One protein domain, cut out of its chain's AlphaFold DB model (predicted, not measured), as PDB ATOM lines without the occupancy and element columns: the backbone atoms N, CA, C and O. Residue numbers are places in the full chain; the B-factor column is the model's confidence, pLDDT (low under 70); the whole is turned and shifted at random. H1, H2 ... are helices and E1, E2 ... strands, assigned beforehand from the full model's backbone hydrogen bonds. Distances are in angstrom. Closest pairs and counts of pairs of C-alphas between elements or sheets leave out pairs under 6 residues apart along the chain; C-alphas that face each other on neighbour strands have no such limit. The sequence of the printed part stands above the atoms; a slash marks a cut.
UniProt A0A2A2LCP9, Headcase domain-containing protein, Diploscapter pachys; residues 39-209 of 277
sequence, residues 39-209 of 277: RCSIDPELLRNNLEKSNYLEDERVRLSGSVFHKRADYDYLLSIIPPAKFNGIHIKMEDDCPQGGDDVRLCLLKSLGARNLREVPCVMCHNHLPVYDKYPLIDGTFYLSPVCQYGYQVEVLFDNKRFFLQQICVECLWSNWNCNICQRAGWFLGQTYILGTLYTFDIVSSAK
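What this domain is: This is residues 39 to 209 of the 277 residues of the protein "Headcase domain-containing protein" of Diploscapter pachys (UniProt A0A2A2LCP9). A small, strongly twisted sheet of three strands, E3, E5 and E4, makes the middle of a body built largely of loops; the hairpin E1 and E2 sits beside E5, and H5 grazes the sheet near E4. At one end of the long axis H1, H2 and H3 follow one another in a loose arc, and E6 with the loop after it reaches the other end. The printed part has 171 residues, with seven named helices and six named strands in the order H1 H2 H3 H4 H5 E1 E2 E3 E4 E5 H6 E6 H7; the sheet's order is E3 - E5 - E4, antiparallel. The class is mixed, helices and strands, with under half of the residues in named elements. The whole is compact, with a radius of gyration of the C-alphas of 16.6 A, yet elongated in outline, 52 by 33 by 30 A.

Where its parts are: Find C-alpha 162 at (72.650, 17.227, 33.722); from there E5, residues 162 to 170, runs 25.3 A to C-alpha 170 at (79.194, 25.542, 56.735). Its neighbours are E3, residues 141 to 146, 16.0 A long, and E4, residues 156 to 159. Look next for H5, residues 103 to 114, 15.6 A long, then E1, residues 120 to 122, and E2, residues 129 to 131. H1, residues 44 to 52, begins at C-alpha 44, (81.875, 31.772, 27.223), and spans 12.7 A. The short ones are H2, 55 to 58; H3, 60 to 65; H4, 76 to 81; H6, 171 to 175; E6, 178 to 180; and H7, 204 to 207.

How they stand to each other: In the sheet, look for N 144 and O 167, 2.9 A, between E3 and E5, and N 157 and O 164, 2.9 A, between E4 and E5, which form a hairpin. The pairing is staggered: E5 pairs with E4 over its residues 162 to 165 and with E3 over its residues 165 to 170. Residues 39 to 40 pair with 157 to 158 of E4, antiparallel, and residues 199 to 200 with 143 to 144 of E3, parallel. H5, H6 and H7 only graze the sheet; the closest C-alphas of H5 and E4 are those of Ser 112 and Val 157, 7.4 A apart. The hairpin E1 and E2 has N 121 and O 130 at 2.9 A, and Pro 122 comes within 7.3 A of Gln 168 of E5, C-alpha to C-alpha. H4 and H6 touch, closest at the C-alphas of Ile 81 and Glu 172, 6.8 A. H1 and H2 are close but not clearly touching, with the C-alphas of Asn 50 and Tyr 56 at 7.4 A; so are H2 and H3, with those of Tyr 56 and Val 62 at 6.6 A. E6 pairs with no named strand. Each O i to N i+4 pair is within hydrogen-bond range in H1, H3, H5 and H6, and 1 of 2 in H4; H2 and H7 are too short for one.

The domain as a whole: The C-alphas of Glu 58 and Cys 183 are the two farthest apart, 52.5 A. The printed part has no cut. The links H4 to H5 and E6 to H7 are long, with 21 and 23 residues. The mean pLDDT of the printed part is 87.4, and residues 50 to 58 and 96 to 102 are under 70.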
ATOM      1  N   ARG A  39      81.803  18.435  35.067       91.31
ATOM      2  CA  ARG A  39      82.339  19.474  34.174       91.31
ATOM      3  C   ARG A  39      81.877  20.864  34.602       91.31
ATOM      4  O   ARG A  39      80.783  21.037  35.140       91.31
ATOM      5  N   CYS A  40      82.689  21.878  34.320       88.25
ATOM      6  CA  CYS A  40      82.303  23.264  34.568       88.25
ATOM      7  C   CYS A  40      81.170  23.684  33.609       88.25
ATOM      8  O   CYS A  40      81.233  23.380  32.418       88.25
ATOM      9  N   SER A  41      80.178  24.431  34.107       89.81
ATOM     10  CA  SER A  41      79.173  25.126  33.284       89.81
ATOM     11  C   SER A  41      79.448  26.628  33.360       89.81
ATOM     12  O   SER A  41      78.943  27.350  34.229       89.81
ATOM     13  N   ILE A  42      80.368  27.093  32.516       85.00
ATOM     14  CA  ILE A  42      80.798  28.492  32.481       85.00
ATOM     15  C   ILE A  42      80.374  29.082  31.142       85.00
ATOM     16  O   ILE A  42      80.699  28.531  30.092       85.00
ATOM     17  N   ASP A  43      79.665  30.206  31.198       82.25
ATOM     18  CA  ASP A  43      79.307  30.975  30.012       82.25
ATOM     19  C   ASP A  43      80.584  31.481  29.302       82.25
ATOM     20  O   ASP A  43      81.422  32.128  29.945       82.25
ATOM     21  N   PRO A  44      80.767  31.217  27.995       80.81
ATOM     22  CA  PRO A  44      81.875  31.772  27.223       80.81
ATOM     23  C   PRO A  44      81.994  33.303  27.287       80.81
ATOM     24  O   PRO A  44      83.096  33.828  27.122       80.81
ATOM     25  N   GLU A  45      80.899  34.035  27.506       79.62
ATOM     26  CA  GLU A  45      80.934  35.489  27.711       79.62
ATOM     27  C   GLU A  45      81.524  35.869  29.073       79.62
ATOM     28  O   GLU A  45      82.317  36.806  29.149       79.62
ATOM     29  N   LEU A  46      81.238  35.108  30.138       78.56
ATOM     30  CA  LEU A  46      81.862  35.322  31.452       78.56
ATOM     31  C   LEU A  46      83.384  35.162  31.377       78.56
ATOM     32  O   LEU A  46      84.116  35.952  31.968       78.56
ATOM     33  N   LEU A  47      83.864  34.167  30.626       73.06
ATOM     34  CA  LEU A  47      85.299  33.974  30.416       73.06
ATOM     35  C   LEU A  47      85.925  35.158  29.674       73.06
ATOM     36  O   LEU A  47      86.950  35.665  30.121       73.06
ATOM     37  N   ARG A  48      85.294  35.635  28.592       72.75
ATOM     38  CA  ARG A  48      85.770  36.808  27.837       72.75
ATOM     39  C   ARG A  48      85.822  38.066  28.704       72.75
ATOM     40  O   ARG A  48      86.862  38.712  28.770       72.75
ATOM     41  N   ASN A  49      84.765  38.331  29.468       70.38
ATOM     42  CA  ASN A  49      84.703  39.476  30.377       70.38
ATOM     43  C   ASN A  49      85.803  39.449  31.450       70.38
ATOM     44  O   ASN A  49      86.271  40.504  31.876       70.38
ATOM     45  N   ASN A  50      86.227  38.269  31.907       67.19
ATOM     46  CA  ASN A  50      87.317  38.155  32.880       67.19
ATOM     47  C   ASN A  50      88.703  38.387  32.270       67.19
ATOM     48  O   ASN A  50      89.587  38.839  32.989       67.19
ATOM     49  N   LEU A  51      88.899  38.089  30.979       64.56
ATOM     50  CA  LEU A  51      90.125  38.463  30.265       64.56
ATOM     51  C   LEU A  51      90.210  39.979  30.048       64.56
ATOM     52  O   LEU A  51      91.299  40.542  30.105       64.56
ATOM     53  N   GLU A  52      89.073  40.629  29.797       59.53
ATOM     54  CA  GLU A  52      89.003  42.070  29.526       59.53
ATOM     55  C   GLU A  52      89.043  42.924  30.800       59.53
ATOM     56  O   GLU A  52      89.570  44.037  30.789       59.53
ATOM     57  N   LYS A  53      88.528  42.413  31.925       58.34
ATOM     58  CA  LYS A  53      88.666  43.075  33.225       58.34
ATOM     59  C   LYS A  53      90.114  42.958  33.704       58.34
ATOM     60  O   LYS A  53      90.535  41.912  34.195       58.34
ATOM     61  N   SER A  54      90.832  44.082  33.665       49.97
ATOM     62  CA  SER A  54      92.171  44.285  34.250       49.97
ATOM     63  C   SER A  54      92.298  43.821  35.713       49.97
ATOM     64  O   SER A  54      93.397  43.537  36.186       49.97
ATOM     65  N   ASN A  55      91.164  43.628  36.392       52.53
ATOM     66  CA  ASN A  55      91.025  43.128  37.754       52.53
ATOM     67  C   ASN A  55      91.809  41.846  38.074       52.53
ATOM     68  O   ASN A  55      92.166  41.689  39.226       52.53
ATOM     69  N   TYR A  56      92.079  40.918  37.145       57.34
ATOM     70  CA  TYR A  56      92.871  39.716  37.491       57.34
ATOM     71  C   TYR A  56      94.379  39.967  37.526       57.34
ATOM     72  O   TYR A  56      95.081  39.363  38.332       57.34
ATOM     73  N   LEU A  57      94.880  40.835  36.644       57.72
ATOM     74  CA  LEU A  57      96.307  41.141  36.539       57.72
ATOM     75  C   LEU A  57      96.732  42.218  37.540       57.72
ATOM     76  O   LEU A  57      97.870  42.203  38.001       57.72
ATOM     77  N   GLU A  58      95.823  43.126  37.890       62.53
ATOM     78  CA  GLU A  58      96.047  44.173  38.893       62.53
ATOM     79  C   GLU A  58      95.815  43.676  40.325       62.53
ATOM     80  O   GLU A  58      96.283  44.305  41.274       62.53
ATOM     81  N   ASP A  59      95.148  42.531  40.497       71.19
ATOM     82  CA  ASP A  59      94.905  41.963  41.816       71.19
ATOM     83  C   ASP A  59      96.203  41.477  42.468       71.19
ATOM     84  O   ASP A  59      96.846  40.515  42.040       71.19
ATOM     85  N   GLU A  60      96.569  42.147  43.554       72.75
ATOM     86  CA  GLU A  60      97.782  41.877  44.317       72.75
ATOM     87  C   GLU A  60      97.849  40.429  44.827       72.75
ATOM     88  O   GLU A  60      98.914  39.811  44.796       72.75
ATOM     89  N   ARG A  61      96.718  39.824  45.212       72.19
ATOM     90  CA  ARG A  61      96.679  38.425  45.650       72.19
ATOM     91  C   ARG A  61      96.964  37.482  44.494       72.19
ATOM     92  O   ARG A  61      97.739  36.543  44.679       72.19
ATOM     93  N   VAL A  62      96.394  37.720  43.316       77.19
ATOM     94  CA  VAL A  62      96.691  36.909  42.125       77.19
ATOM     95  C   VAL A  62      98.161  37.051  41.743       77.19
ATOM     96  O   VAL A  62      98.819  36.049  41.483       77.19
ATOM     97  N   ARG A  63      98.718  38.265  41.803       73.31
ATOM     98  CA  ARG A  63     100.141  38.512  41.522       73.31
ATOM     99  C   ARG A  63     101.078  37.803  42.501       73.31
ATOM    100  O   ARG A  63     102.097  37.267  42.078       73.31
ATOM    101  N   LEU A  64     100.746  37.794  43.792       72.25
ATOM    102  CA  LEU A  64     101.580  37.196  44.842       72.25
ATOM    103  C   LEU A  64     101.414  35.675  44.961       72.25
ATOM    104  O   LEU A  64     102.363  34.972  45.303       72.25
ATOM    105  N   SER A  65     100.207  35.156  44.734       70.31
ATOM    106  CA  SER A  65      99.874  33.750  44.996       70.31
ATOM    107  C   SER A  65      99.620  32.916  43.742       70.31
ATOM    108  O   SER A  65      99.597  31.691  43.840       70.31
ATOM    109  N   GLY A  66      99.418  33.554  42.587       76.06
ATOM    110  CA  GLY A  66      98.965  32.911  41.354       76.06
ATOM    111  C   GLY A  66      97.486  32.499  41.368       76.06
ATOM    112  O   GLY A  66      97.033  31.853  40.428       76.06
ATOM    113  N   SER A  67      96.729  32.835  42.420       80.62
ATOM    114  CA  SER A  67      95.341  32.407  42.624       80.62
ATOM    115  C   SER A  67      94.476  33.538  43.191       80.62
ATOM    116  O   SER A  67      94.943  34.377  43.956       80.62
ATOM    117  N   VAL A  68      93.184  33.553  42.847       85.38
ATOM    118  CA  VAL A  68      92.194  34.444  43.492       85.38
ATOM    119  C   VAL A  68      91.749  33.935  44.864       85.38
ATOM    120  O   VAL A  68      91.182  34.690  45.655       85.38
ATOM    121  N   PHE A  69      91.986  32.655  45.145       91.38
ATOM    122  CA  PHE A  69      91.505  31.976  46.342       91.38
ATOM    123  C   PHE A  69      92.454  32.144  47.527       91.38
ATOM    124  O   PHE A  69      93.619  32.514  47.382       91.38
ATOM    125  N   HIS A  70      91.937  31.911  48.731       90.75
ATOM    126  CA  HIS A  70      92.729  31.962  49.955       90.75
ATOM    127  C   HIS A  70      93.703  30.781  50.011       90.75
ATOM    128  O   HIS A  70      93.323  29.654  49.710       90.75
ATOM    129  N   LYS A  71      94.939  31.028  50.455       89.56
ATOM    130  CA  LYS A  71      95.837  29.942  50.856       89.56
ATOM    131  C   LYS A  71      95.388  29.413  52.208       89.56
ATOM    132  O   LYS A  71      95.277  30.192  53.154       89.56
ATOM    133  N   ARG A  72      95.143  28.109  52.310       88.94
ATOM    134  CA  ARG A  72      94.852  27.486  53.607       88.94
ATOM    135  C   ARG A  72      96.155  27.279  54.385       88.94
ATOM    136  O   ARG A  72      96.998  26.493  53.962       88.94
ATOM    137  N   ALA A  73      96.319  28.016  55.484       87.25
ATOM    138  CA  ALA A  73      97.503  27.955  56.347       87.25
ATOM    139  C   ALA A  73      97.308  27.029  57.557       87.25
ATOM    140  O   ALA A  73      98.236  26.328  57.950       87.25
ATOM    141  N   ASP A  74      96.096  27.009  58.107       89.69
ATOM    142  CA  ASP A  74      95.731  26.254  59.300       89.69
ATOM    143  C   ASP A  74      94.302  25.689  59.195       89.69
ATOM    144  O   ASP A  74      93.579  25.877  58.204       89.69
ATOM    145  N   TYR A  75      93.920  24.949  60.234       92.00
ATOM    146  CA  TYR A  75      92.605  24.340  60.391       92.00
ATOM    147  C   TYR A  75      91.979  24.703  61.745       92.00
ATOM    148  O   TYR A  75      91.084  23.996  62.214       92.00
ATOM    149  N   ASP A  76      92.423  25.793  62.377       92.31
ATOM    150  CA  ASP A  76      92.072  26.132  63.761       92.31
ATOM    151  C   ASP A  76      90.566  26.357  63.919       92.31
ATOM    152  O   ASP A  76      89.943  25.889  64.874       92.31
ATOM    153  N   TYR A  77      89.942  26.993  62.923       93.00
ATOM    154  CA  TYR A  77      88.494  27.181  62.901       93.00
ATOM    155  C   TYR A  77      87.736  25.846  62.882       93.00
ATOM    156  O   TYR A  77      86.804  25.652  63.665       93.00
ATOM    157  N   LEU A  78      88.166  24.888  62.053       93.38
ATOM    158  CA  LEU A  78      87.563  23.552  62.009       93.38
ATOM    159  C   LEU A  78      87.788  22.791  63.320       93.38
ATOM    160  O   LEU A  78      86.848  22.179  63.826       93.38
ATOM    161  N   LEU A  79      88.991  22.867  63.894       92.75
ATOM    162  CA  LEU A  79      89.334  22.258  65.185       92.75
ATOM    163  C   LEU A  79      88.506  22.830  66.343       92.75
ATOM    164  O   LEU A  79      88.214  22.121  67.302       92.75
ATOM    165  N   SER A  80      88.080  24.091  66.247       93.00
ATOM    166  CA  SER A  80      87.227  24.710  67.263       93.00
ATOM    167  C   SER A  80      85.793  24.159  67.281       93.00
ATOM    168  O   SER A  80      85.104  24.311  68.288       93.00
ATOM    169  N   ILE A  81      85.347  23.513  66.197       92.25
ATOM    170  CA  ILE A  81      83.963  23.046  65.996       92.25
ATOM    171  C   ILE A  81      83.886  21.517  66.002       92.25
ATOM    172  O   ILE A  81      82.958  20.936  66.564       92.25
ATOM    173  N   ILE A  82      84.853  20.859  65.363       92.06
ATOM    174  CA  ILE A  82      84.884  19.413  65.173       92.06
ATOM    175  C   ILE A  82      85.623  18.771  66.358       92.06
ATOM    176  O   ILE A  82      86.762  19.137  66.639       92.06
ATOM    177  N   PRO A  83      85.043  17.758  67.020       92.44
ATOM    178  CA  PRO A  83      85.716  16.960  68.028       92.44
ATOM    179  C   PRO A  83      87.010  16.346  67.482       92.44
ATOM    180  O   PRO A  83      86.985  15.787  66.378       92.44
ATOM    181  N   PRO A  84      88.101  16.318  68.270       91.81
ATOM    182  CA  PRO A  84      89.388  15.773  67.834       91.81
ATOM    183  C   PRO A  84      89.299  14.356  67.248       91.81
ATOM    184  O   PRO A  84      89.949  14.042  66.255       91.81
ATOM    185  N   ALA A  85      88.416  13.508  67.791       92.12
ATOM    186  CA  ALA A  85      88.196  12.142  67.306       92.12
ATOM    187  C   ALA A  85      87.659  12.057  65.859       92.12
ATOM    188  O   ALA A  85      87.799  11.018  65.211       92.12
ATOM    189  N   LYS A  86      87.047  13.130  65.339       92.25
ATOM    190  CA  LYS A  86      86.571  13.236  63.950       92.25
ATOM    191  C   LYS A  86      87.465  14.113  63.073       92.25
ATOM    192  O   LYS A  86      87.118  14.368  61.926       92.25
ATOM    193  N   PHE A  87      88.612  14.563  63.570       92.56
ATOM    194  CA  PHE A  87      89.564  15.329  62.774       92.56
ATOM    195  C   PHE A  87      90.559  14.383  62.078       92.56
ATOM    196  O   PHE A  87      91.682  14.186  62.529       92.56
ATOM    197  N   ASN A  88      90.107  13.700  61.021       90.31
ATOM    198  CA  ASN A  88      90.907  12.728  60.262       90.31
ATOM    199  C   ASN A  88      90.360  12.522  58.836       90.31
ATOM    200  O   ASN A  88      89.222  12.898  58.552       90.31
ATOM    201  N   GLY A  89      91.141  11.854  57.976       87.81
ATOM    202  CA  GLY A  89      90.822  11.587  56.560       87.81
ATOM    203  C   GLY A  89      89.535  10.787  56.295       87.81
ATOM    204  O   GLY A  89      89.050  10.734  55.169       87.81
ATOM    205  N   ILE A  90      88.931  10.175  57.323       89.75
ATOM    206  CA  ILE A  90      87.637   9.477  57.197       89.75
ATOM    207  C   ILE A  90      86.472  10.478  57.218       89.75
ATOM    208  O   ILE A  90      85.443  10.258  56.583       89.75
ATOM    209  N   HIS A  91      86.620  11.577  57.956       92.94
ATOM    210  CA  HIS A  91      85.557  12.556  58.201       92.94
ATOM    211  C   HIS A  91      85.806  13.893  57.503       92.94
ATOM    212  O   HIS A  91      84.877  14.682  57.332       92.94
ATOM    213  N   ILE A  92      87.045  14.169  57.110       92.81
ATOM    214  CA  ILE A  92      87.452  15.404  56.454       92.81
ATOM    215  C   ILE A  92      88.300  15.015  55.257       92.81
ATOM    216  O   ILE A  92      89.299  14.321  55.404       92.81
ATOM    217  N   LYS A  93      87.909  15.470  54.070       90.50
ATOM    218  CA  LYS A  93      88.712  15.305  52.866       90.50
ATOM    219  C   LYS A  93      89.929  16.225  52.954       90.50
ATOM    220  O   LYS A  93      89.766  17.446  52.959       90.50
ATOM    221  N   MET A  94      91.118  15.633  52.991       85.31
ATOM    222  CA  MET A  94      92.405  16.334  53.003       85.31
ATOM    223  C   MET A  94      93.118  16.158  51.650       85.31
ATOM    224  O   MET A  94      92.726  15.314  50.842       85.31
ATOM    225  N   GLU A  95      94.137  16.975  51.357       74.00
ATOM    226  CA  GLU A  95      94.861  16.895  50.072       74.00
ATOM    227  C   GLU A  95      95.619  15.575  49.876       74.00
ATOM    228  O   GLU A  95      95.658  15.059  48.759       74.00
ATOM    229  N   ASP A  96      96.171  15.005  50.949       63.34
ATOM    230  CA  ASP A  96      97.054  13.834  50.875       63.34
ATOM    231  C   ASP A  96      96.311  12.512  50.576       63.34
ATOM    232  O   ASP A  96      96.938  11.501  50.264       63.34
ATOM    233  N   ASP A  97      94.972  12.515  50.601       58.34
ATOM    234  CA  ASP A  97      94.136  11.314  50.457       58.34
ATOM    235  C   ASP A  97      93.815  10.931  48.994       58.34
ATOM    236  O   ASP A  97      92.997  10.037  48.752       58.34
ATOM    237  N   CYS A  98      94.407  11.583  47.980       51.75
ATOM    238  CA  CYS A  98      94.053  11.320  46.578       51.75
ATOM    239  C   CYS A  98      95.228  10.947  45.658       51.75
ATOM    240  O   CYS A  98      95.903  11.823  45.117       51.75
ATOM    241  N   PRO A  99      95.387   9.650  45.327       49.47
ATOM    242  CA  PRO A  99      96.133   9.242  44.152       49.47
ATOM    243  C   PRO A  99      95.276   9.547  42.906       49.47
ATOM    244  O   PRO A  99      94.318   8.848  42.596       49.47
ATOM    245  N   GLN A 100      95.606  10.631  42.205       47.28
ATOM    246  CA  GLN A 100      95.257  10.909  40.797       47.28
ATOM    247  C   GLN A 100      93.786  11.192  40.393       47.28
ATOM    248  O   GLN A 100      93.588  11.580  39.249       47.28
ATOM    249  N   GLY A 101      92.769  11.094  41.267       49.66
ATOM    250  CA  GLY A 101      91.354  11.347  40.883       49.66
ATOM    251  C   GLY A 101      90.607  12.482  41.609       49.66
ATOM    252  O   GLY A 101      89.576  12.954  41.137       49.66
ATOM    253  N   GLY A 102      91.087  12.942  42.769       59.44
ATOM    254  CA  GLY A 102      90.393  13.967  43.572       59.44
ATOM    255  C   GLY A 102      90.598  15.405  43.111       59.44
ATOM    256  O   GLY A 102      89.923  16.307  43.626       59.44
ATOM    257  N   ASP A 103      91.522  15.610  42.174       76.50
ATOM    258  CA  ASP A 103      91.916  16.931  41.711       76.50
ATOM    259  C   ASP A 103      90.934  17.504  40.686       76.50
ATOM    260  O   ASP A 103      90.623  18.687  40.742       76.50
ATOM    261  N   ASP A 104      90.325  16.672  39.835       85.38
ATOM    262  CA  ASP A 104      89.372  17.140  38.820       85.38
ATOM    263  C   ASP A 104      88.150  17.823  39.438       85.38
ATOM    264  O   ASP A 104      87.711  18.874  38.969       85.38
ATOM    265  N   VAL A 105      87.636  17.277  40.546       89.56
ATOM    266  CA  VAL A 105      86.544  17.904  41.303       89.56
ATOM    267  C   VAL A 105      86.992  19.253  41.857       89.56
ATOM    268  O   VAL A 105      86.290  20.247  41.686       89.56
ATOM    269  N   ARG A 106      88.182  19.311  42.468       91.00
ATOM    270  CA  ARG A 106      88.743  20.546  43.029       91.00
ATOM    271  C   ARG A 106      88.886  21.613  41.954       91.00
ATOM    272  O   ARG A 106      88.359  22.714  42.092       91.00
ATOM    273  N   LEU A 107      89.554  21.263  40.859       90.31
ATOM    274  CA  LEU A 107      89.787  22.133  39.717       90.31
ATOM    275  C   LEU A 107      88.472  22.581  39.083       90.31
ATOM    276  O   LEU A 107      88.353  23.748  38.721       90.31
ATOM    277  N   CYS A 108      87.476  21.702  38.973       92.19
ATOM    278  CA  CYS A 108      86.163  22.057  38.446       92.19
ATOM    279  C   CYS A 108      85.464  23.109  39.318       92.19
ATOM    280  O   CYS A 108      84.976  24.117  38.794       92.19
ATOM    281  N   LEU A 109      85.459  22.918  40.641       94.12
ATOM    282  CA  LEU A 109      84.863  23.860  41.588       94.12
ATOM    283  C   LEU A 109      85.598  25.205  41.575       94.12
ATOM    284  O   LEU A 109      84.967  26.245  41.388       94.12
ATOM    285  N   LEU A 110      86.930  25.191  41.674       92.94
ATOM    286  CA  LEU A 110      87.749  26.403  41.648       92.94
ATOM    287  C   LEU A 110      87.646  27.149  40.312       92.94
ATOM    288  O   LEU A 110      87.540  28.370  40.310       92.94
ATOM    289  N   LYS A 111      87.593  26.458  39.167       91.06
ATOM    290  CA  LYS A 111      87.340  27.104  37.865       91.06
ATOM    291  C   LYS A 111      85.948  27.732  37.809       91.06
ATOM    292  O   LYS A 111      85.807  28.851  37.325       91.06
ATOM    293  N   SER A 112      84.929  27.043  38.322       93.06
ATOM    294  CA  SER A 112      83.536  27.517  38.281       93.06
ATOM    295  C   SER A 112      83.308  28.743  39.170       93.06
ATOM    296  O   SER A 112      82.632  29.686  38.750       93.06
ATOM    297  N   LEU A 113      83.895  28.754  40.371       94.06
ATOM    298  CA  LEU A 113      83.880  29.893  41.296       94.06
ATOM    299  C   LEU A 113      84.784  31.025  40.797       94.06
ATOM    300  O   LEU A 113      84.398  32.195  40.795       94.06
ATOM    301  N   GLY A 114      85.966  30.660  40.304       89.69
ATOM    302  CA  GLY A 114      86.990  31.573  39.820       89.69
ATOM    303  C   GLY A 114      86.504  32.358  38.616       89.69
ATOM    304  O   GLY A 114      86.647  33.567  38.613       89.69
ATOM    305  N   ALA A 115      85.816  31.727  37.661       87.00
ATOM    306  CA  ALA A 115      85.214  32.414  36.514       87.00
ATOM    307  C   ALA A 115      84.106  33.418  36.886       87.00
ATOM    308  O   ALA A 115      83.650  34.179  36.035       87.00
ATOM    309  N   ARG A 116      83.650  33.434  38.140       88.00
ATOM    310  CA  ARG A 116      82.674  34.400  38.662       88.00
ATOM    311  C   ARG A 116      83.297  35.340  39.705       88.00
ATOM    312  O   ARG A 116      82.573  36.093  40.343       88.00
ATOM    313  N   ASN A 117      84.625  35.293  39.876       86.50
ATOM    314  CA  ASN A 117      85.391  36.011  40.900       86.50
ATOM    315  C   ASN A 117      84.827  35.826  42.326       86.50
ATOM    316  O   ASN A 117      84.829  36.750  43.139       86.50
ATOM    317  N   LEU A 118      84.329  34.624  42.634       91.94
ATOM    318  CA  LEU A 118      83.755  34.299  43.939       91.94
ATOM    319  C   LEU A 118      84.845  33.787  44.882       91.94
ATOM    320  O   LEU A 118      85.206  32.614  44.841       91.94
ATOM    321  N   ARG A 119      85.375  34.674  45.730       92.62
ATOM    322  CA  ARG A 119      86.389  34.336  46.755       92.62
ATOM    323  C   ARG A 119      85.786  33.827  48.053       92.62
ATOM    324  O   ARG A 119      86.489  33.254  48.877       92.62
ATOM    325  N   GLU A 120      84.491  34.033  48.208       96.50
ATOM    326  CA  GLU A 120      83.689  33.567  49.319       96.50
ATOM    327  C   GLU A 120      82.323  33.113  48.807       96.50
ATOM    328  O   GLU A 120      81.835  33.581  47.773       96.50
ATOM    329  N   VAL A 121      81.707  32.184  49.530       97.44
ATOM    330  CA  VAL A 121      80.375  31.654  49.224       97.44
ATOM    331  C   VAL A 121      79.519  31.639  50.489       97.44
ATOM    332  O   VAL A 121      80.007  31.239  51.546       97.44
ATOM    333  N   PRO A 122      78.247  32.059  50.440       97.69
ATOM    334  CA  PRO A 122      77.438  32.122  51.647       97.69
ATOM    335  C   PRO A 122      76.841  30.752  51.981       97.69
ATOM    336  O   PRO A 122      76.283  30.089  51.109       97.69
ATOM    337  N   CYS A 123      76.899  30.328  53.240       97.56
ATOM    338  CA  CYS A 123      76.203  29.125  53.697       97.56
ATOM    339  C   CYS A 123      74.703  29.221  53.380       97.56
ATOM    340  O   CYS A 123      74.061  30.220  53.707       97.56
ATOM    341  N   VAL A 124      74.119  28.173  52.795       96.25
ATOM    342  CA  VAL A 124      72.688  28.164  52.442       96.25
ATOM    343  C   VAL A 124      71.772  28.340  53.656       96.25
ATOM    344  O   VAL A 124      70.688  28.887  53.515       96.25
ATOM    345  N   MET A 125      72.218  27.923  54.847       95.00
ATOM    346  CA  MET A 125      71.397  27.947  56.061       95.00
ATOM    347  C   MET A 125      71.569  29.204  56.907       95.00
ATOM    348  O   MET A 125      70.584  29.824  57.281       95.00
ATOM    349  N   CYS A 126      72.805  29.545  57.277       95.31
ATOM    350  CA  CYS A 126      73.068  30.681  58.166       95.31
ATOM    351  C   CYS A 126      73.509  31.944  57.429       95.31
ATOM    352  O   CYS A 126      73.694  32.974  58.067       95.31
ATOM    353  N   HIS A 127      73.720  31.866  56.112       95.94
ATOM    354  CA  HIS A 127      74.168  32.972  55.262       95.94
ATOM    355  C   HIS A 127      75.553  33.552  55.604       95.94
ATOM    356  O   HIS A 127      75.993  34.493  54.945       95.94
ATOM    357  N   ASN A 128      76.278  32.962  56.563       96.25
ATOM    358  CA  ASN A 128      77.673  33.305  56.840       96.25
ATOM    359  C   ASN A 128      78.530  33.071  55.590       96.25
ATOM    360  O   ASN A 128      78.413  32.027  54.941       96.25
ATOM    361  N   HIS A 129      79.394  34.033  55.274       96.88
ATOM    362  CA  HIS A 129      80.289  33.967  54.124       96.88
ATOM    363  C   HIS A 129      81.493  33.084  54.458       96.88
ATOM    364  O   HIS A 129      82.168  33.286  55.466       96.88
ATOM    365  N   LEU A 130      81.719  32.069  53.629       97.25
ATOM    366  CA  LEU A 130      82.786  31.088  53.782       97.25
ATOM    367  C   LEU A 130      83.900  31.414  52.790       97.25
ATOM    368  O   LEU A 130      83.629  31.387  51.584       97.25
ATOM    369  N   PRO A 131      85.134  31.679  53.252       96.69
ATOM    370  CA  PRO A 131      86.274  31.833  52.362       96.69
ATOM    371  C   PRO A 131      86.468  30.581  51.507       96.69
ATOM    372  O   PRO A 131      86.345  29.455  51.999       96.69
ATOM    373  N   VAL A 132      86.783  30.782  50.230       96.50
ATOM    374  CA  VAL A 132      87.150  29.704  49.312       96.50
ATOM    375  C   VAL A 132      88.668  29.568  49.300       96.50
ATOM    376  O   VAL A 132      89.390  30.526  48.997       96.50
ATOM    377  N   TYR A 133      89.141  28.368  49.610       94.38
ATOM    378  CA  TYR A 133      90.550  28.017  49.683       94.38
ATOM    379  C   TYR A 133      91.014  27.269  48.431       94.38
ATOM    380  O   TYR A 133      90.234  26.602  47.755       94.38
ATOM    381  N   ASP A 134      92.304  27.363  48.132       89.31
ATOM    382  CA  ASP A 134      92.960  26.657  47.027       89.31
ATOM    383  C   ASP A 134      93.173  25.152  47.283       89.31
ATOM    384  O   ASP A 134      93.333  24.375  46.332       89.31
ATOM    385  N   LYS A 135      93.122  24.748  48.557       89.38
ATOM    386  CA  LYS A 135      93.344  23.389  49.061       89.38
ATOM    387  C   LYS A 135      92.126  22.850  49.803       89.38
ATOM    388  O   LYS A 135      91.338  23.613  50.357       89.38
ATOM    389  N   TYR A 136      91.985  21.525  49.846       91.69
ATOM    390  CA  TYR A 136      90.917  20.894  50.620       91.69
ATOM    391  C   TYR A 136      91.082  21.102  52.144       91.69
ATOM    392  O   TYR A 136      92.207  21.081  52.654       91.69
ATOM    393  N   PRO A 137      89.969  21.236  52.890       94.12
ATOM    394  CA  PRO A 137      88.615  21.555  52.430       94.12
ATOM    395  C   PRO A 137      88.543  22.918  51.728       94.12
ATOM    396  O   PRO A 137      89.055  23.908  52.246       94.12
ATOM    397  N   LEU A 138      87.867  22.994  50.575       94.94
ATOM    398  CA  LEU A 138      87.795  24.245  49.798       94.94
ATOM    399  C   LEU A 138      86.970  25.337  50.478       94.94
ATOM    400  O   LEU A 138      87.101  26.500  50.133       94.94
ATOM    401  N   ILE A 139      86.135  24.962  51.437       97.25
ATOM    402  CA  ILE A 139      85.427  25.845  52.360       97.25
ATOM    403  C   ILE A 139      85.421  25.166  53.727       97.25
ATOM    404  O   ILE A 139      85.560  23.942  53.806       97.25
ATOM    405  N   ASP A 140      85.198  25.926  54.794       96.75
ATOM    406  CA  ASP A 140      84.987  25.370  56.134       96.75
ATOM    407  C   ASP A 140      83.565  24.787  56.259       96.75
ATOM    408  O   ASP A 140      82.673  25.321  56.923       96.75
ATOM    409  N   GLY A 141      83.332  23.703  55.518       97.06
ATOM    410  CA  GLY A 141      82.020  23.133  55.250       97.06
ATOM    411  C   GLY A 141      82.065  22.037  54.186       97.06
ATOM    412  O   GLY A 141      83.081  21.364  54.003       97.06
ATOM    413  N   THR A 142      80.958  21.846  53.473       96.94
ATOM    414  CA  THR A 142      80.884  20.907  52.346       96.94
ATOM    415  C   THR A 142      80.066  21.488  51.200       96.94
ATOM    416  O   THR A 142      79.114  22.245  51.424       96.94
ATOM    417  N   PHE A 143      80.446  21.131  49.974       97.50
ATOM    418  CA  PHE A 143      79.679  21.459  48.781       97.50
ATOM    419  C   PHE A 143      78.729  20.319  48.436       97.50
ATOM    420  O   PHE A 143      79.010  19.142  48.676       97.50
ATOM    421  N   TYR A 144      77.614  20.660  47.808       96.56
ATOM    422  CA  TYR A 144      76.692  19.683  47.260       96.56
ATOM    423  C   TYR A 144      76.010  20.203  45.995       96.56
ATOM    424  O   TYR A 144      75.955  21.406  45.747       96.56
ATOM    425  N   LEU A 145      75.511  19.278  45.181       96.00
ATOM    426  CA  LEU A 145      74.764  19.577  43.969       96.00
ATOM    427  C   LEU A 145      73.268  19.516  44.250       96.00
ATOM    428  O   LEU A 145      72.783  18.557  44.847       96.00
ATOM    429  N   SER A 146      72.536  20.517  43.776       96.06
ATOM    430  CA  SER A 146      71.076  20.547  43.841       96.06
ATOM    431  C   SER A 146      70.492  20.949  42.488       96.06
ATOM    432  O   SER A 146      71.071  21.792  41.799       96.06
ATOM    433  N   PRO A 147      69.353  20.378  42.059       95.31
ATOM    434  CA  PRO A 147      68.658  20.834  40.855       95.31
ATOM    435  C   PRO A 147      68.033  22.229  41.033       95.31
ATOM    436  O   PRO A 147      67.594  22.832  40.055       95.31
ATOM    437  N   VAL A 148      67.983  22.746  42.268       94.31
ATOM    438  CA  VAL A 148      67.434  24.060  42.610       94.31
ATOM    439  C   VAL A 148      68.487  24.872  43.361       94.31
ATOM    440  O   VAL A 148      69.071  24.403  44.334       94.31
ATOM    441  N   CYS A 149      68.706  26.116  42.939       94.75
ATOM    442  CA  CYS A 149      69.450  27.086  43.738       94.75
ATOM    443  C   CYS A 149      68.502  27.685  44.779       94.75
ATOM    444  O   CYS A 149      67.634  28.482  44.426       94.75
ATOM    445  N   GLN A 150      68.628  27.271  46.041       90.62
ATOM    446  CA  GLN A 150      67.762  27.779  47.109       90.62
ATOM    447  C   GLN A 150      68.284  29.094  47.696       90.62
ATOM    448  O   GLN A 150      67.495  29.955  48.074       90.62
ATOM    449  N   TYR A 151      69.609  29.258  47.761       93.75
ATOM    450  CA  TYR A 151      70.241  30.479  48.249       93.75
ATOM    451  C   TYR A 151      71.642  30.680  47.653       93.75
ATOM    452  O   TYR A 151      72.328  29.724  47.284       93.75
ATOM    453  N   GLY A 152      72.093  31.936  47.622       91.75
ATOM    454  CA  GLY A 152      73.448  32.314  47.231       91.75
ATOM    455  C   GLY A 152      73.640  32.474  45.723       91.75
ATOM    456  O   GLY A 152      72.706  32.755  44.971       91.75
ATOM    457  N   TYR A 153      74.891  32.345  45.287       92.56
ATOM    458  CA  TYR A 153      75.267  32.531  43.890       92.56
ATOM    459  C   TYR A 153      74.799  31.358  43.021       92.56
ATOM    460  O   TYR A 153      74.993  30.195  43.368       92.56
ATOM    461  N   GLN A 154      74.245  31.660  41.843       93.56
ATOM    462  CA  GLN A 154      73.823  30.661  40.857       93.56
ATOM    463  C   GLN A 154      75.034  30.118  40.080       93.56
ATOM    464  O   GLN A 154      75.277  30.446  38.917       93.56
ATOM    465  N   VAL A 155      75.851  29.316  40.762       94.88
ATOM    466  CA  VAL A 155      77.017  28.657  40.166       94.88
ATOM    467  C   VAL A 155      76.574  27.317  39.597       94.88
ATOM    468  O   VAL A 155      76.332  26.368  40.336       94.88
ATOM    469  N   GLU A 156      76.456  27.243  38.277       95.25
ATOM    470  CA  GLU A 156      76.080  26.009  37.592       95.25
ATOM    471  C   GLU A 156      77.290  25.112  37.313       95.25
ATOM    472  O   GLU A 156      78.374  25.576  36.946       95.25
ATOM    473  N   VAL A 157      77.070  23.803  37.409       94.50
ATOM    474  CA  VAL A 157      77.995  22.754  36.971       94.50
ATOM    475  C   VAL A 157      77.229  21.665  36.223       94.50
ATOM    476  O   VAL A 157      76.020  21.496  36.393       94.50
ATOM    477  N   LEU A 158      77.936  20.925  35.374       94.38
ATOM    478  CA  LEU A 158      77.406  19.754  34.690       94.38
ATOM    479  C   LEU A 158      77.867  18.503  35.428       94.38
ATOM    480  O   LEU A 158      79.063  18.307  35.625       94.38
ATOM    481  N   PHE A 159      76.931  17.645  35.806       92.25
ATOM    482  CA  PHE A 159      77.220  16.331  36.364       92.25
ATOM    483  C   PHE A 159      76.416  15.295  35.588       92.25
ATOM    484  O   PHE A 159      75.192  15.401  35.512       92.25
ATOM    485  N   ASP A 160      77.108  14.340  34.966       90.00
ATOM    486  CA  ASP A 160      76.491  13.322  34.103       90.00
ATOM    487  C   ASP A 160      75.566  13.943  33.029       90.00
ATOM    488  O   ASP A 160      74.411  13.566  32.842       90.00
ATOM    489  N   ASN A 161      76.064  14.998  32.371       88.25
ATOM    490  CA  ASN A 161      75.362  15.806  31.360       88.25
ATOM    491  C   ASN A 161      74.068  16.505  31.824       88.25
ATOM    492  O   ASN A 161      73.390  17.142  31.015       88.25
ATOM    493  N   LYS A 162      73.738  16.455  33.117       91.44
ATOM    494  CA  LYS A 162      72.650  17.227  33.722       91.44
ATOM    495  C   LYS A 162      73.208  18.480  34.397       91.44
ATOM    496  O   LYS A 162      74.306  18.469  34.951       91.44
ATOM    497  N   ARG A 163      72.451  19.577  34.338       93.44
ATOM    498  CA  ARG A 163      72.806  20.839  35.001       93.44
ATOM    499  C   ARG A 163      72.368  20.811  36.457       93.44
ATOM    500  O   ARG A 163      71.230  20.447  36.748       93.44
ATOM    501  N   PHE A 164      73.262  21.247  37.333       95.81
ATOM    502  CA  PHE A 164      73.015  21.412  38.757       95.81
ATOM    503  C   PHE A 164      73.575  22.739  39.243       95.81
ATOM    504  O   PHE A 164      74.520  23.279  38.668       95.81
ATOM    505  N   PHE A 165      73.021  23.221  40.345       97.06
ATOM    506  CA  PHE A 165      73.571  24.329  41.100       97.06
ATOM    507  C   PHE A 165      74.495  23.801  42.186       97.06
ATOM    508  O   PHE A 165      74.155  22.870  42.922       97.06
ATOM    509  N   LEU A 166      75.661  24.425  42.285       97.31
ATOM    510  CA  LEU A 166      76.549  24.265  43.416       97.31
ATOM    511  C   LEU A 166      75.938  24.990  44.619       97.31
ATOM    512  O   LEU A 166      75.561  26.160  44.537       97.31
ATOM    513  N   GLN A 167      75.814  24.273  45.726       97.19
ATOM    514  CA  GLN A 167      75.330  24.777  47.003       97.19
ATOM    515  C   GLN A 167      76.329  24.392  48.100       97.19
ATOM    516  O   GLN A 167      77.128  23.466  47.939       97.19
ATOM    517  N   GLN A 168      76.296  25.107  49.221       97.12
ATOM    518  CA  GLN A 168      77.302  24.987  50.272       97.12
ATOM    519  C   GLN A 168      76.681  25.101  51.652       97.12
ATOM    520  O   GLN A 168      75.813  25.937  51.899       97.12
ATOM    521  N   ILE A 169      77.194  24.310  52.583       97.25
ATOM    522  CA  ILE A 169      76.818  24.402  53.985       97.25
ATOM    523  C   ILE A 169      78.063  24.469  54.858       97.25
ATOM    524  O   ILE A 169      79.017  23.720  54.646       97.25
ATOM    525  N   CYS A 170      78.071  25.388  55.821       97.50
ATOM    526  CA  CYS A 170      79.194  25.542  56.735       97.50
ATOM    527  C   CYS A 170      79.246  24.403  57.757       97.50
ATOM    528  O   CYS A 170      78.240  23.744  58.049       97.50
ATOM    529  N   VAL A 171      80.427  24.204  58.336       96.75
ATOM    530  CA  VAL A 171      80.650  23.202  59.380       96.75
ATOM    531  C   VAL A 171      79.774  23.450  60.616       96.75
ATOM    532  O   VAL A 171      79.217  22.497  61.149       96.75
ATOM    533  N   GLU A 172      79.542  24.705  61.014       96.50
ATOM    534  CA  GLU A 172      78.659  25.030  62.146       96.50
ATOM    535  C   GLU A 172      77.235  24.519  61.914       96.50
ATOM    536  O   GLU A 172      76.661  23.871  62.787       96.50
ATOM    537  N   CYS A 173      76.661  24.758  60.730       96.12
ATOM    538  CA  CYS A 173      75.322  24.279  60.397       96.12
ATOM    539  C   CYS A 173      75.277  22.754  60.298       96.12
ATOM    540  O   CYS A 173      74.312  22.159  60.770       96.12
ATOM    541  N   LEU A 174      76.308  22.105  59.746       95.38
ATOM    542  CA  LEU A 174      76.396  20.638  59.728       95.38
ATOM    543  C   LEU A 174      76.413  20.033  61.138       95.38
ATOM    544  O   LEU A 174      75.871  18.951  61.344       95.38
ATOM    545  N   TRP A 175      77.014  20.731  62.096       93.50
ATOM    546  CA  TRP A 175      77.171  20.282  63.480       93.50
ATOM    547  C   TRP A 175      76.098  20.805  64.440       93.50
ATOM    548  O   TRP A 175      76.110  20.479  65.626       93.50
ATOM    549  N   SER A 176      75.160  21.605  63.942       93.31
ATOM    550  CA  SER A 176      74.058  22.155  64.730       93.31
ATOM    551  C   SER A 176      72.834  21.244  64.719       93.31
ATOM    552  O   SER A 176      72.711  20.335  63.903       93.31
ATOM    553  N   ASN A 177      71.885  21.520  65.613       91.75
ATOM    554  CA  ASN A 177      70.586  20.848  65.621       91.75
ATOM    555  C   ASN A 177      69.624  21.494  64.619       91.75
ATOM    556  O   ASN A 177      69.503  22.718  64.557       91.75
ATOM    557  N   TRP A 178      68.914  20.655  63.868       93.12
ATOM    558  CA  TRP A 178      67.973  21.078  62.832       93.12
ATOM    559  C   TRP A 178      66.550  20.743  63.227       93.12
ATOM    560  O   TRP A 178      66.236  19.587  63.521       93.12
ATOM    561  N   ASN A 179      65.678  21.738  63.124       93.06
ATOM    562  CA  ASN A 179      64.268  21.636  63.456       93.06
ATOM    563  C   ASN A 179      63.420  21.828  62.203       93.06
ATOM    564  O   ASN A 179      63.714  22.654  61.343       93.06
ATOM    565  N   CYS A 180      62.360  21.036  62.085       93.06
ATOM    566  CA  CYS A 180      61.359  21.221  61.047       93.06
ATOM    567  C   CYS A 180      60.313  22.249  61.482       93.06
ATOM    568  O   CYS A 180      59.604  22.006  62.453       93.06
ATOM    569  N   ASN A 181      60.122  23.318  60.712       92.56
ATOM    570  CA  ASN A 181      59.126  24.348  61.025       92.56
ATOM    571  C   ASN A 181      57.678  23.851  60.844       92.56
ATOM    572  O   ASN A 181      56.755  24.403  61.434       92.56
ATOM    573  N   ILE A 182      57.473  22.767  60.083       90.62
ATOM    574  CA  ILE A 182      56.145  22.184  59.830       90.62
ATOM    575  C   ILE A 182      55.689  21.279  60.980       90.62
ATOM    576  O   ILE A 182      54.546  21.364  61.412       90.62
ATOM    577  N   CYS A 183      56.552  20.372  61.452       91.94
ATOM    578  CA  CYS A 183      56.171  19.358  62.450       91.94
ATOM    579  C   CYS A 183      56.938  19.441  63.770       91.94
ATOM    580  O   CYS A 183      56.750  18.581  64.625       91.94
ATOM    581  N   GLN A 184      57.835  20.419  63.916       92.12
ATOM    582  CA  GLN A 184      58.650  20.668  65.110       92.12
ATOM    583  C   GLN A 184      59.582  19.512  65.514       92.12
ATOM    584  O   GLN A 184      60.230  19.563  66.556       92.12
ATOM    585  N   ARG A 185      59.716  18.468  64.681       91.12
ATOM    586  CA  ARG A 185      60.684  17.390  64.915       91.12
ATOM    587  C   ARG A 185      62.114  17.882  64.703       91.12
ATOM    588  O   ARG A 185      62.411  18.529  63.695       91.12
ATOM    589  N   ALA A 186      62.981  17.492  65.629       89.62
ATOM    590  CA  ALA A 186      64.420  17.720  65.609       89.62
ATOM    591  C   ALA A 186      65.193  16.428  65.276       89.62
ATOM    592  O   ALA A 186      64.602  15.349  65.190       89.62
ATOM    593  N   GLY A 187      66.512  16.533  65.078       83.25
ATOM    594  CA  GLY A 187      67.428  15.380  65.000       83.25
ATOM    595  C   GLY A 187      67.277  14.489  63.759       83.25
ATOM    596  O   GLY A 187      67.824  13.391  63.711       83.25
ATOM    597  N   TRP A 188      66.520  14.937  62.756       86.81
ATOM    598  CA  TRP A 188      66.316  14.212  61.497       86.81
ATOM    599  C   TRP A 188      67.468  14.418  60.501       86.81
ATOM    600  O   TRP A 188      67.701  13.562  59.647       86.81
ATOM    601  N   PHE A 189      68.185  15.537  60.618       91.19
ATOM    602  CA  PHE A 189      69.385  15.843  59.850       91.19
ATOM    603  C   PHE A 189      70.619  15.474  60.673       91.19
ATOM    604  O   PHE A 189      70.828  16.019  61.754       91.19
ATOM    605  N   LEU A 190      71.422  14.543  60.163       90.12
ATOM    606  CA  LEU A 190      72.643  14.064  60.811       90.12
ATOM    607  C   LEU A 190      73.868  14.658  60.108       90.12
ATOM    608  O   LEU A 190      74.672  13.940  59.522       90.12
ATOM    609  N   GLY A 191      73.994  15.986  60.112       91.75
ATOM    610  CA  GLY A 191      75.038  16.674  59.348       91.75
ATOM    611  C   GLY A 191      76.463  16.241  59.713       91.75
ATOM    612  O   GLY A 191      77.328  16.152  58.845       91.75
ATOM    613  N   GLN A 192      76.683  15.849  60.969       91.00
ATOM    614  CA  GLN A 192      77.947  15.348  61.508       91.00
ATOM    615  C   GLN A 192      78.394  13.976  60.965       91.00
ATOM    616  O   GLN A 192      79.433  13.465  61.400       91.00
ATOM    617  N   THR A 193      77.597  13.331  60.101       91.88
ATOM    618  CA  THR A 193      77.976  12.095  59.391       91.88
ATOM    619  C   THR A 193      78.497  12.360  57.982       91.88
ATOM    620  O   THR A 193      79.012  11.440  57.352       91.88
ATOM    621  N   TYR A 194      78.346  13.580  57.464       93.88
ATOM    622  CA  TYR A 194      78.901  13.950  56.167       93.88
ATOM    623  C   TYR A 194      80.404  14.228  56.273       93.88
ATOM    624  O   TYR A 194      80.885  14.799  57.251       93.88
ATOM    625  N   ILE A 195      81.133  13.832  55.233       94.25
ATOM    626  CA  ILE A 195      82.552  14.108  55.049       94.25
ATOM    627  C   ILE A 195      82.695  15.585  54.675       94.25
ATOM    628  O   ILE A 195      82.107  16.065  53.701       94.25
ATOM    629  N   LEU A 196      83.472  16.321  55.458       94.62
ATOM    630  CA  LEU A 196      83.761  17.730  55.215       94.62
ATOM    631  C   LEU A 196      84.746  17.901  54.060       94.62
ATOM    632  O   LEU A 196      85.588  17.043  53.814       94.62
ATOM    633  N   GLY A 197      84.637  19.011  53.332       92.88
ATOM    634  CA  GLY A 197      85.513  19.315  52.200       92.88
ATOM    635  C   GLY A 197      85.285  18.479  50.941       92.88
ATOM    636  O   GLY A 197      86.010  18.661  49.966       92.88
ATOM    637  N   THR A 198      84.297  17.580  50.924       92.38
ATOM    638  CA  THR A 198      83.924  16.828  49.719       92.38
ATOM    639  C   THR A 198      82.875  17.568  48.876       92.38
ATOM    640  O   THR A 198      82.401  18.645  49.237       92.38
ATOM    641  N   LEU A 199      82.526  16.975  47.731       94.38
ATOM    642  CA  LEU A 199      81.376  17.356  46.918       94.38
ATOM    643  C   LEU A 199      80.357  16.214  46.927       94.38
ATOM    644  O   LEU A 199      80.643  15.122  46.435       94.38
ATOM    645  N   TYR A 200      79.160  16.479  47.438       94.44
ATOM    646  CA  TYR A 200      78.031  15.561  47.313       94.44
ATOM    647  C   TYR A 200      77.290  15.786  45.997       94.44
ATOM    648  O   TYR A 200      76.926  16.904  45.657       94.44
ATOM    649  N   THR A 201      77.016  14.719  45.255       93.25
ATOM    650  CA  THR A 201      76.319  14.780  43.956       93.25
ATOM    651  C   THR A 201      74.790  14.745  44.088       93.25
ATOM    652  O   THR A 201      74.073  14.428  43.141       93.25
ATOM    653  N   PHE A 202      74.284  15.058  45.282       92.62
ATOM    654  CA  PHE A 202      72.869  15.110  45.630       92.62
ATOM    655  C   PHE A 202      72.620  16.188  46.689       92.62
ATOM    656  O   PHE A 202      73.531  16.564  47.430       92.62
ATOM    657  N   ASP A 203      71.371  16.642  46.794       94.06
ATOM    658  CA  ASP A 203      70.963  17.655  47.766       94.06
ATOM    659  C   ASP A 203      70.969  17.071  49.187       94.06
ATOM    660  O   ASP A 203      70.076  16.310  49.564       94.06
ATOM    661  N   ILE A 204      71.999  17.405  49.973       93.31
ATOM    662  CA  ILE A 204      72.222  16.815  51.303       93.31
ATOM    663  C   ILE A 204      71.153  17.213  52.330       93.31
ATOM    664  O   ILE A 204      70.907  16.474  53.285       93.31
ATOM    665  N   VAL A 205      70.524  18.380  52.149       91.75
ATOM    666  CA  VAL A 205      69.457  18.886  53.026       91.75
ATOM    667  C   VAL A 205      68.173  18.091  52.791       91.75
ATOM    668  O   VAL A 205      67.454  17.753  53.734       91.75
ATOM    669  N   SER A 206      67.913  17.745  51.532       90.31
ATOM    670  CA  SER A 206      66.730  17.007  51.090       90.31
ATOM    671  C   SER A 206      66.885  15.488  51.204       90.31
ATOM    672  O   SER A 206      65.876  14.791  51.320       90.31
ATOM    673  N   SER A 207      68.117  14.970  51.188       85.19
ATOM    674  CA  SER A 207      68.423  13.538  51.323       85.19
ATOM    675  C   SER A 207      68.274  13.013  52.749       85.19
ATOM    676  O   SER A 207      68.041  11.819  52.948       85.19
ATOM    677  N   ALA A 208      68.392  13.887  53.751       81.94
ATOM    678  CA  ALA A 208      68.183  13.510  55.139       81.94
ATOM    679  C   ALA A 208      66.748  13.020  55.372       81.94
ATOM    680  O   ALA A 208      65.799  13.425  54.694       81.94
ATOM    681  N   LYS A 209      66.583  12.134  56.362       77.31
ATOM    682  CA  LYS A 209      65.305  11.479  56.660       77.31
ATOM    683  C   LYS A 209      64.193  12.523  56.789       77.31
ATOM    684  O   LYS A 209      64.162  13.296  57.746       77.31
TER     685      LYS A 209